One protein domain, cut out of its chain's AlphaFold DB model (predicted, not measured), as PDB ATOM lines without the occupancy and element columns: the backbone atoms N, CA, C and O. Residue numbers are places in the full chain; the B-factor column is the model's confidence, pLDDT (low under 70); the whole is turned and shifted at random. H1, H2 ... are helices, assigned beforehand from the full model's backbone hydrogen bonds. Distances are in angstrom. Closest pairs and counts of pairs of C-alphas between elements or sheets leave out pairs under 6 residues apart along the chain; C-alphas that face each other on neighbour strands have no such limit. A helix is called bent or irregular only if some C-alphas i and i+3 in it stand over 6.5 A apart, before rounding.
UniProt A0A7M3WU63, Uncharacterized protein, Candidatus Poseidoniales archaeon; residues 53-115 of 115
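This is residues 53 to 115 of the 115 residues of an uncharacterized protein of Candidatus Poseidoniales archaeon (UniProt A0A7M3WU63). A short helix, H1, folds back beside the near part of a long helix, H2, as a lopsided helical hairpin, and H2 runs far on beyond the contact as a free arm. The loop between the helices sticks out at one end with residues 69 to 74, and residues 97 to 115, of which 97 to 109 belong to H2, stand free at the other. The printed part has 63 residues with two named helices, H1 then H2, and no named strand; its class is all helix. The whole is extended, with a radius of gyration of the C-alphas of 19.8 A and an outline of a rod spanning 68 by 17 by 15 A.

The printed part begins at Arg 53, with its C-alpha at (-25.213, -36.873, -26.514). H1 holds residues 57 to 68 and measures 16.3 A from first to last C-alpha, beginning at C-alpha 57 at (-14.479, -30.619, -23.315). H2 holds residues 78 to 109 and measures 47.0 A from first to last C-alpha, ending at C-alpha 109 at (-37.229, -57.806, -13.820). Neither helix is bent.

H1 and H2 form a helical hairpin and touch, with 10 pairs of C-alphas within 8 A. H2 touches H1 with residues 78 to 89 alone. Their closest C-alphas are those of Ala 57 and Ala 85, 5.3 A apart. The two run opposite ways at a tilt of 37 degrees, only just steep. In H1 every O i to N i+4 pair is within hydrogen-bond range, and in H2 25 of 28 are.

The two C-alphas farthest apart are those of Pro 72 and Gly 115, 68.6 A, and Gly 115 is the chain's last residue. Without the stretches that stand free, the body has 38 residues and spans 33 by 18 by 9 A. The link from H1 to H2, with 9 residues between them, is short. The printed part has no cut. The mean pLDDT of the printed part is 78.0, and residues 72 to 74 and 103 to 115 are under 70.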
ATOM      1  N   ARG A  53     -25.241 -35.473 -26.966       84.81
ATOM      2  CA  ARG A  53     -25.213 -36.873 -26.514       84.81
ATOM      3  C   ARG A  53     -24.109 -37.149 -25.498       84.81
ATOM      4  O   ARG A  53     -24.233 -38.127 -24.756       84.81
ATOM      5  N   TYR A  54     -23.071 -36.320 -25.481       82.00
ATOM      6  CA  TYR A  54     -21.875 -36.497 -24.665       82.00
ATOM      7  C   TYR A  54     -21.453 -35.146 -24.074       82.00
ATOM      8  O   TYR A  54     -21.736 -34.112 -24.676       82.00
ATOM      9  N   PRO A  55     -20.816 -35.111 -22.894       84.94
ATOM     10  CA  PRO A  55     -20.092 -33.911 -22.481       84.94
ATOM     11  C   PRO A  55     -19.018 -33.586 -23.538       84.94
ATOM     12  O   PRO A  55     -18.524 -34.505 -24.175       84.94
ATOM     13  N   ASP A  56     -18.712 -32.306 -23.770       89.00
ATOM     14  CA  ASP A  56     -17.775 -31.876 -24.822       89.00
ATOM     15  C   ASP A  56     -16.750 -30.885 -24.249       89.00
ATOM     16  O   ASP A  56     -17.006 -29.676 -24.141       89.00
ATOM     17  N   ALA A  57     -15.584 -31.408 -23.857       87.25
ATOM     18  CA  ALA A  57     -14.479 -30.619 -23.315       87.25
ATOM     19  C   ALA A  57     -13.926 -29.594 -24.323       87.25
ATOM     20  O   ALA A  57     -13.503 -28.494 -23.949       87.25
ATOM     21  N   ARG A  58     -13.972 -29.906 -25.621       86.06
ATOM     22  CA  ARG A  58     -13.420 -29.041 -26.674       86.06
ATOM     23  C   ARG A  58     -14.277 -27.802 -26.877       86.06
ATOM     24  O   ARG A  58     -13.738 -26.697 -26.962       86.06
ATOM     25  N   ALA A  59     -15.598 -27.965 -26.886       90.06
ATOM     26  CA  ALA A  59     -16.532 -26.845 -26.938       90.06
ATOM     27  C   ALA A  59     -16.367 -25.915 -25.723       90.06
ATOM     28  O   ALA A  59     -16.405 -24.690 -25.861       90.06
ATOM     29  N   ALA A  60     -16.129 -26.478 -24.532       88.25
ATOM     30  CA  ALA A  60     -15.830 -25.691 -23.339       88.25
ATOM     31  C   ALA A  60     -14.516 -24.902 -23.489       88.25
ATOM     32  O   ALA A  60     -14.485 -23.703 -23.197       88.25
ATOM     33  N   ALA A  61     -13.461 -25.528 -24.015       87.25
ATOM     34  CA  ALA A  61     -12.174 -24.876 -24.249       87.25
ATOM     35  C   ALA A  61     -12.272 -23.692 -25.226       87.25
ATOM     36  O   ALA A  61     -11.614 -22.670 -25.026       87.25
ATOM     37  N   GLU A  62     -13.119 -23.775 -26.258       87.81
ATOM     38  CA  GLU A  62     -13.378 -22.635 -27.150       87.81
ATOM     39  C   GLU A  62     -14.024 -21.450 -26.421       87.81
ATOM     40  O   GLU A  62     -13.637 -20.298 -26.630       87.81
ATOM     41  N   ILE A  63     -14.976 -21.721 -25.525       90.88
ATOM     42  CA  ILE A  63     -15.594 -20.680 -24.696       90.88
ATOM     43  C   ILE A  63     -14.537 -20.036 -23.793       90.88
ATOM     44  O   ILE A  63     -14.479 -18.809 -23.703       90.88
ATOM     45  N   ILE A  64     -13.673 -20.841 -23.171       88.06
ATOM     46  CA  ILE A  64     -12.609 -20.355 -22.285       88.06
ATOM     47  C   ILE A  64     -11.599 -19.486 -23.043       88.06
ATOM     48  O   ILE A  64     -11.264 -18.406 -22.566       88.06
ATOM     49  N   ARG A  65     -11.191 -19.877 -24.257       85.81
ATOM     50  CA  ARG A  65     -10.345 -19.042 -25.134       85.81
ATOM     51  C   ARG A  65     -10.960 -17.674 -25.422       85.81
ATOM     52  O   ARG A  65     -10.249 -16.680 -25.540       85.81
ATOM     53  N   CYS A  66     -12.283 -17.608 -25.556       88.56
ATOM     54  CA  CYS A  66     -12.972 -16.334 -25.725       88.56
ATOM     55  C   CYS A  66     -13.004 -15.513 -24.425       88.56
ATOM     56  O   CYS A  66     -12.941 -14.287 -24.477       88.56
ATOM     57  N   ILE A  67     -13.111 -16.173 -23.269       88.06
ATOM     58  CA  ILE A  67     -13.089 -15.520 -21.954       88.06
ATOM     59  C   ILE A  67     -11.693 -14.983 -21.626       88.06
ATOM     60  O   ILE A  67     -11.597 -13.903 -21.057       88.06
ATOM     61  N   ASP A  68     -10.624 -15.672 -22.021       86.56
ATOM     62  CA  ASP A  68      -9.240 -15.223 -21.811       86.56
ATOM     63  C   ASP A  68      -8.998 -13.816 -22.394       86.56
ATOM     64  O   ASP A  68      -8.449 -12.939 -21.733       86.56
ATOM     65  N   GLN A  69      -9.568 -13.526 -23.571       84.12
ATOM     66  CA  GLN A  69      -9.518 -12.192 -24.193       84.12
ATOM     67  C   GLN A  69     -10.216 -11.094 -23.370       84.12
ATOM     68  O   GLN A  69      -9.941  -9.908 -23.555       84.12
ATOM     69  N   LEU A  70     -11.139 -11.472 -22.482       85.00
ATOM     70  CA  LEU A  70     -11.890 -10.565 -21.615       85.00
ATOM     71  C   LEU A  70     -11.240 -10.359 -20.247       85.00
ATOM     72  O   LEU A  70     -11.683  -9.475 -19.512       85.00
ATOM     73  N   LEU A  71     -10.237 -11.159 -19.880       83.25
ATOM     74  CA  LEU A  71      -9.593 -11.119 -18.571       83.25
ATOM     75  C   LEU A  71      -8.248 -10.378 -18.663       83.25
ATOM     76  O   LEU A  71      -7.223 -10.979 -18.958       83.25
ATOM     77  N   PRO A  72      -8.191  -9.069 -18.351       68.81
ATOM     78  CA  PRO A  72      -6.976  -8.272 -18.537       68.81
ATOM     79  C   PRO A  72      -5.844  -8.581 -17.542       68.81
ATOM     80  O   PRO A  72      -4.776  -7.983 -17.643       68.81
ATOM     81  N   ILE A  73      -6.074  -9.442 -16.544       64.00
ATOM     82  CA  ILE A  73      -5.186  -9.602 -15.378       64.00
ATOM     83  C   ILE A  73      -4.431 -10.941 -15.391       64.00
ATOM     84  O   ILE A  73      -3.363 -11.027 -14.787       64.00
ATOM     85  N   THR A  74      -4.924 -11.962 -16.101       68.19
ATOM     86  CA  THR A  74      -4.358 -13.316 -16.039       68.19
ATOM     87  C   THR A  74      -4.566 -14.045 -17.359       68.19
ATOM     88  O   THR A  74      -5.689 -14.074 -17.851       68.19
ATOM     89  N   SER A  75      -3.508 -14.667 -17.885       72.62
ATOM     90  CA  SER A  75      -3.608 -15.645 -18.972       72.62
ATOM     91  C   SER A  75      -4.059 -16.992 -18.414       72.62
ATOM     92  O   SER A  75      -3.436 -17.503 -17.478       72.62
ATOM     93  N   LEU A  76      -5.107 -17.571 -18.980       77.00
ATOM     94  CA  LEU A  76      -5.540 -18.925 -18.655       77.00
ATOM     95  C   LEU A  76      -4.661 -19.940 -19.398       77.00
ATOM     96  O   LEU A  76      -4.526 -19.866 -20.620       77.00
ATOM     97  N   ASP A  77      -4.076 -20.894 -18.668       80.75
ATOM     98  CA  ASP A  77      -3.441 -22.052 -19.299       80.75
ATOM     99  C   ASP A  77      -4.536 -22.994 -19.800       80.75
ATOM    100  O   ASP A  77      -5.203 -23.695 -19.039       80.75
ATOM    101  N   ILE A  78      -4.788 -22.919 -21.101       80.00
ATOM    102  CA  ILE A  78      -5.867 -23.665 -21.738       80.00
ATOM    103  C   ILE A  78      -5.487 -25.140 -21.905       80.00
ATOM    104  O   ILE A  78      -6.387 -25.967 -21.997       80.00
ATOM    105  N   GLU A  79      -4.197 -25.481 -21.952       84.06
ATOM    106  CA  GLU A  79      -3.768 -26.852 -22.250       84.06
ATOM    107  C   GLU A  79      -4.043 -27.778 -21.061       84.06
ATOM    108  O   GLU A  79      -4.738 -28.780 -21.212       84.06
ATOM    109  N   GLU A  80      -3.612 -27.381 -19.860       84.38
ATOM    110  CA  GLU A  80      -3.895 -28.120 -18.618       84.38
ATOM    111  C   GLU A  80      -5.408 -28.261 -18.384       84.38
ATOM    112  O   GLU A  80      -5.909 -29.326 -18.023       84.38
ATOM    113  N   LEU A  81      -6.165 -27.199 -18.670       80.50
ATOM    114  CA  LEU A  81      -7.614 -27.187 -18.502       80.50
ATOM    115  C   LEU A  81      -8.340 -28.122 -19.478       80.50
ATOM    116  O   LEU A  81      -9.395 -28.659 -19.138       80.50
ATOM    117  N   ILE A  82      -7.802 -28.315 -20.688       84.25
ATOM    118  CA  ILE A  82      -8.335 -29.289 -21.647       84.25
ATOM    119  C   ILE A  82      -8.094 -30.705 -21.135       84.25
ATOM    120  O   ILE A  82      -9.039 -31.490 -21.123       84.25
ATOM    121  N   GLU A  83      -6.876 -31.020 -20.688       88.12
ATOM    122  CA  GLU A  83      -6.555 -32.351 -20.156       88.12
ATOM    123  C   GLU A  83      -7.453 -32.704 -18.960       88.12
ATOM    124  O   GLU A  83      -8.017 -33.802 -18.892       88.12
ATOM    125  N   GLU A  84      -7.656 -31.756 -18.043       84.00
ATOM    126  CA  GLU A  84      -8.549 -31.948 -16.899       84.00
ATOM    127  C   GLU A  84     -10.015 -32.105 -17.337       84.00
ATOM    128  O   GLU A  84     -10.732 -32.974 -16.831       84.00
ATOM    129  N   ALA A  85     -10.471 -31.313 -18.312       85.00
ATOM    130  CA  ALA A  85     -11.829 -31.414 -18.839       85.00
ATOM    131  C   ALA A  85     -12.089 -32.757 -19.544       85.00
ATOM    132  O   ALA A  85     -13.163 -33.331 -19.356       85.00
ATOM    133  N   GLU A  86     -11.121 -33.286 -20.299       88.06
ATOM    134  CA  GLU A  86     -11.208 -34.610 -20.930       88.06
ATOM    135  C   GLU A  86     -11.286 -35.729 -19.874       88.06
ATOM    136  O   GLU A  86     -12.111 -36.642 -19.992       88.06
ATOM    137  N   ALA A  87     -10.515 -35.626 -18.786       87.88
ATOM    138  CA  ALA A  87     -10.599 -36.570 -17.671       87.88
ATOM    139  C   ALA A  87     -11.977 -36.538 -16.975       87.88
ATOM    140  O   ALA A  87     -12.540 -37.585 -16.643       87.88
ATOM    141  N   ILE A  88     -12.551 -35.345 -16.774       85.62
ATOM    142  CA  ILE A  88     -13.901 -35.178 -16.211       85.62
ATOM    143  C   ILE A  88     -14.962 -35.741 -17.166       85.62
ATOM    144  O   ILE A  88     -15.906 -36.400 -16.721       85.62
ATOM    145  N   GLU A  89     -14.822 -35.516 -18.472       86.31
ATOM    146  CA  GLU A  89     -15.726 -36.051 -19.494       86.31
ATOM    147  C   GLU A  89     -15.776 -37.585 -19.453       86.31
ATOM    148  O   GLU A  89     -16.872 -38.158 -19.459       86.31
ATOM    149  N   GLU A  90     -14.627 -38.255 -19.327       87.94
ATOM    150  CA  GLU A  90     -14.557 -39.717 -19.217       87.94
ATOM    151  C   GLU A  90     -15.290 -40.227 -17.965       87.94
ATOM    152  O   GLU A  90     -16.096 -41.164 -18.042       87.94
ATOM    153  N   GLN A  91     -15.099 -39.558 -16.824       88.06
ATOM    154  CA  GLN A  91     -15.794 -39.884 -15.574       88.06
ATOM    155  C   GLN A  91     -17.314 -39.696 -15.689       88.06
ATOM    156  O   GLN A  91     -18.083 -40.588 -15.318       88.06
ATOM    157  N   VAL A  92     -17.768 -38.563 -16.234       87.06
ATOM    158  CA  VAL A  92     -19.199 -38.260 -16.398       87.06
ATOM    159  C   VAL A  92     -19.845 -39.224 -17.391       87.06
ATOM    160  O   VAL A  92     -20.933 -39.742 -17.135       87.06
ATOM    161  N   SER A  93     -19.168 -39.527 -18.497       86.38
ATOM    162  CA  SER A  93     -19.621 -40.499 -19.493       86.38
ATOM    163  C   SER A  93     -19.779 -41.900 -18.886       86.38
ATOM    164  O   SER A  93     -20.811 -42.549 -19.089       86.38
ATOM    165  N   ALA A  94     -18.827 -42.347 -18.057       87.25
ATOM    166  CA  ALA A  94     -18.926 -43.612 -17.330       87.25
ATOM    167  C   ALA A  94     -20.141 -43.643 -16.384       87.25
ATOM    168  O   ALA A  94     -20.909 -44.609 -16.402       87.25
ATOM    169  N   MET A  95     -20.371 -42.570 -15.619       87.94
ATOM    170  CA  MET A  95     -21.540 -42.449 -14.738       87.94
ATOM    171  C   MET A  95     -22.861 -42.462 -15.521       87.94
ATOM    172  O   MET A  95     -23.804 -43.150 -15.129       87.94
ATOM    173  N   MET A  96     -22.936 -41.746 -16.647       85.75
ATOM    174  CA  MET A  96     -24.125 -41.724 -17.507       85.75
ATOM    175  C   MET A  96     -24.419 -43.098 -18.117       85.75
ATOM    176  O   MET A  96     -25.583 -43.481 -18.238       85.75
ATOM    177  N   ASN A  97     -23.386 -43.847 -18.510       84.25
ATOM    178  CA  ASN A  97     -23.544 -45.196 -19.052       84.25
ATOM    179  C   ASN A  97     -23.984 -46.195 -17.975       84.25
ATOM    180  O   ASN A  97     -24.876 -46.999 -18.242       84.25
ATOM    181  N   ALA A  98     -23.427 -46.108 -16.764       84.38
ATOM    182  CA  ALA A  98     -23.861 -46.920 -15.629       84.38
ATOM    183  C   ALA A  98     -25.338 -46.657 -15.278       84.38
ATOM    184  O   ALA A  98     -26.125 -47.595 -15.181       84.38
ATOM    185  N   ALA A  99     -25.749 -45.385 -15.206       83.38
ATOM    186  CA  ALA A  99     -27.142 -45.017 -14.945       83.38
ATOM    187  C   ALA A  99     -28.113 -45.567 -16.011       83.38
ATOM    188  O   ALA A  99     -29.180 -46.078 -15.677       83.38
ATOM    189  N   LYS A 100     -27.730 -45.530 -17.296       79.12
ATOM    190  CA  LYS A 100     -28.531 -46.114 -18.389       79.12
ATOM    191  C   LYS A 100     -28.661 -47.639 -18.286       79.12
ATOM    192  O   LYS A 100     -29.700 -48.180 -18.665       79.12
ATOM    193  N   GLN A 101     -27.626 -48.332 -17.809       72.44
ATOM    194  CA  GLN A 101     -27.654 -49.788 -17.624       72.44
ATOM    195  C   GLN A 101     -28.569 -50.198 -16.458       72.44
ATOM    196  O   GLN A 101     -29.331 -51.156 -16.599       72.44
ATOM    197  N   ASP A 102     -28.572 -49.440 -15.359       70.06
ATOM    198  CA  ASP A 102     -29.460 -49.687 -14.214       70.06
ATOM    199  C   ASP A 102     -30.947 -49.494 -14.566       70.06
ATOM    200  O   ASP A 102     -31.796 -50.301 -14.171       70.06
ATOM    201  N   GLU A 103     -31.282 -48.486 -15.382       60.09
ATOM    202  CA  GLU A 103     -32.658 -48.289 -15.865       60.09
ATOM    203  C   GLU A 103     -33.147 -49.452 -16.753       60.09
ATOM    204  O   GLU A 103     -34.314 -49.850 -16.684       60.09
ATOM    205  N   GLN A 104     -32.258 -50.057 -17.547       56.22
ATOM    206  CA  GLN A 104     -32.589 -51.189 -18.425       56.22
ATOM    207  C   GLN A 104     -32.700 -52.523 -17.665       56.22
ATOM    208  O   GLN A 104     -33.549 -53.349 -18.006       56.22
ATOM    209  N   GLY A 105     -31.918 -52.717 -16.597       53.97
ATOM    210  CA  GLY A 105     -32.014 -53.892 -15.721       53.97
ATOM    211  C   GLY A 105     -33.308 -53.941 -14.895       53.97
ATOM    212  O   GLY A 105     -33.891 -55.011 -14.710       53.97
ATOM    213  N   SER A 106     -33.814 -52.784 -14.459       52.56
ATOM    214  CA  SER A 106     -35.050 -52.688 -13.663       52.56
ATOM    215  C   SER A 106     -36.325 -52.941 -14.486       52.56
ATOM    216  O   SER A 106     -37.299 -53.525 -13.997       52.56
ATOM    217  N   SER A 107     -36.322 -52.585 -15.775       51.25
ATOM    218  CA  SER A 107     -37.495 -52.771 -16.639       51.25
ATOM    219  C   SER A 107     -37.717 -54.234 -17.068       51.25
ATOM    220  O   SER A 107     -38.853 -54.614 -17.349       51.25
ATOM    221  N   GLY A 108     -36.669 -55.069 -17.085       53.00
ATOM    222  CA  GLY A 108     -36.766 -56.500 -17.415       53.00
ATOM    223  C   GLY A 108     -37.219 -57.390 -16.249       53.00
ATOM    224  O   GLY A 108     -37.917 -58.380 -16.463       53.00
ATOM    225  N   ALA A 109     -36.882 -57.021 -15.009       53.53
ATOM    226  CA  ALA A 109     -37.229 -57.806 -13.820       53.53
ATOM    227  C   ALA A 109     -38.738 -57.780 -13.500       53.53
ATOM    228  O   ALA A 109     -39.299 -58.782 -13.061       53.53
ATOM    229  N   ASN A 110     -39.416 -56.660 -13.776       56.75
ATOM    230  CA  ASN A 110     -40.846 -56.497 -13.487       56.75
ATOM    231  C   ASN A 110     -41.773 -57.226 -14.481       56.75
ATOM    232  O   ASN A 110     -42.924 -57.497 -14.149       56.75
ATOM    233  N   ALA A 111     -41.291 -57.578 -15.679       57.53
ATOM    234  CA  ALA A 111     -42.092 -58.274 -16.693       57.53
ATOM    235  C   ALA A 111     -42.235 -59.789 -16.433       57.53
ATOM    236  O   ALA A 111     -43.194 -60.397 -16.897       57.53
ATOM    237  N   MET A 112     -41.318 -60.397 -15.670       59.81
ATOM    238  CA  MET A 112     -41.300 -61.843 -15.379       59.81
ATOM    239  C   MET A 112     -42.086 -62.234 -14.116       59.81
ATOM    240  O   MET A 112     -42.267 -63.419 -13.856       59.81
ATOM    241  N   LEU A 113     -42.546 -61.262 -13.320       62.84
ATOM    242  CA  LEU A 113     -43.294 -61.502 -12.075       62.84
ATOM    243  C   LEU A 113     -44.821 -61.571 -12.264       62.84
ATOM    244  O   LEU A 113     -45.533 -61.918 -11.325       62.84
ATOM    245  N   TYR A 114     -45.315 -61.249 -13.463       59.09
ATOM    246  CA  TYR A 114     -46.736 -61.303 -13.832       59.09
ATOM    247  C   TYR A 114     -47.024 -62.301 -14.970       59.09
ATOM    248  O   TYR A 114     -48.050 -62.185 -15.641       59.09
ATOM    249  N   GLY A 115     -46.113 -63.254 -15.196       55.00
ATOM    250  CA  GLY A 115     -46.297 -64.385 -16.112       55.00
ATOM    251  C   GLY A 115     -46.861 -65.611 -15.415       55.00
ATOM    252  O   GLY A 115     -46.426 -65.881 -14.273       55.00
TER     253      GLY A 115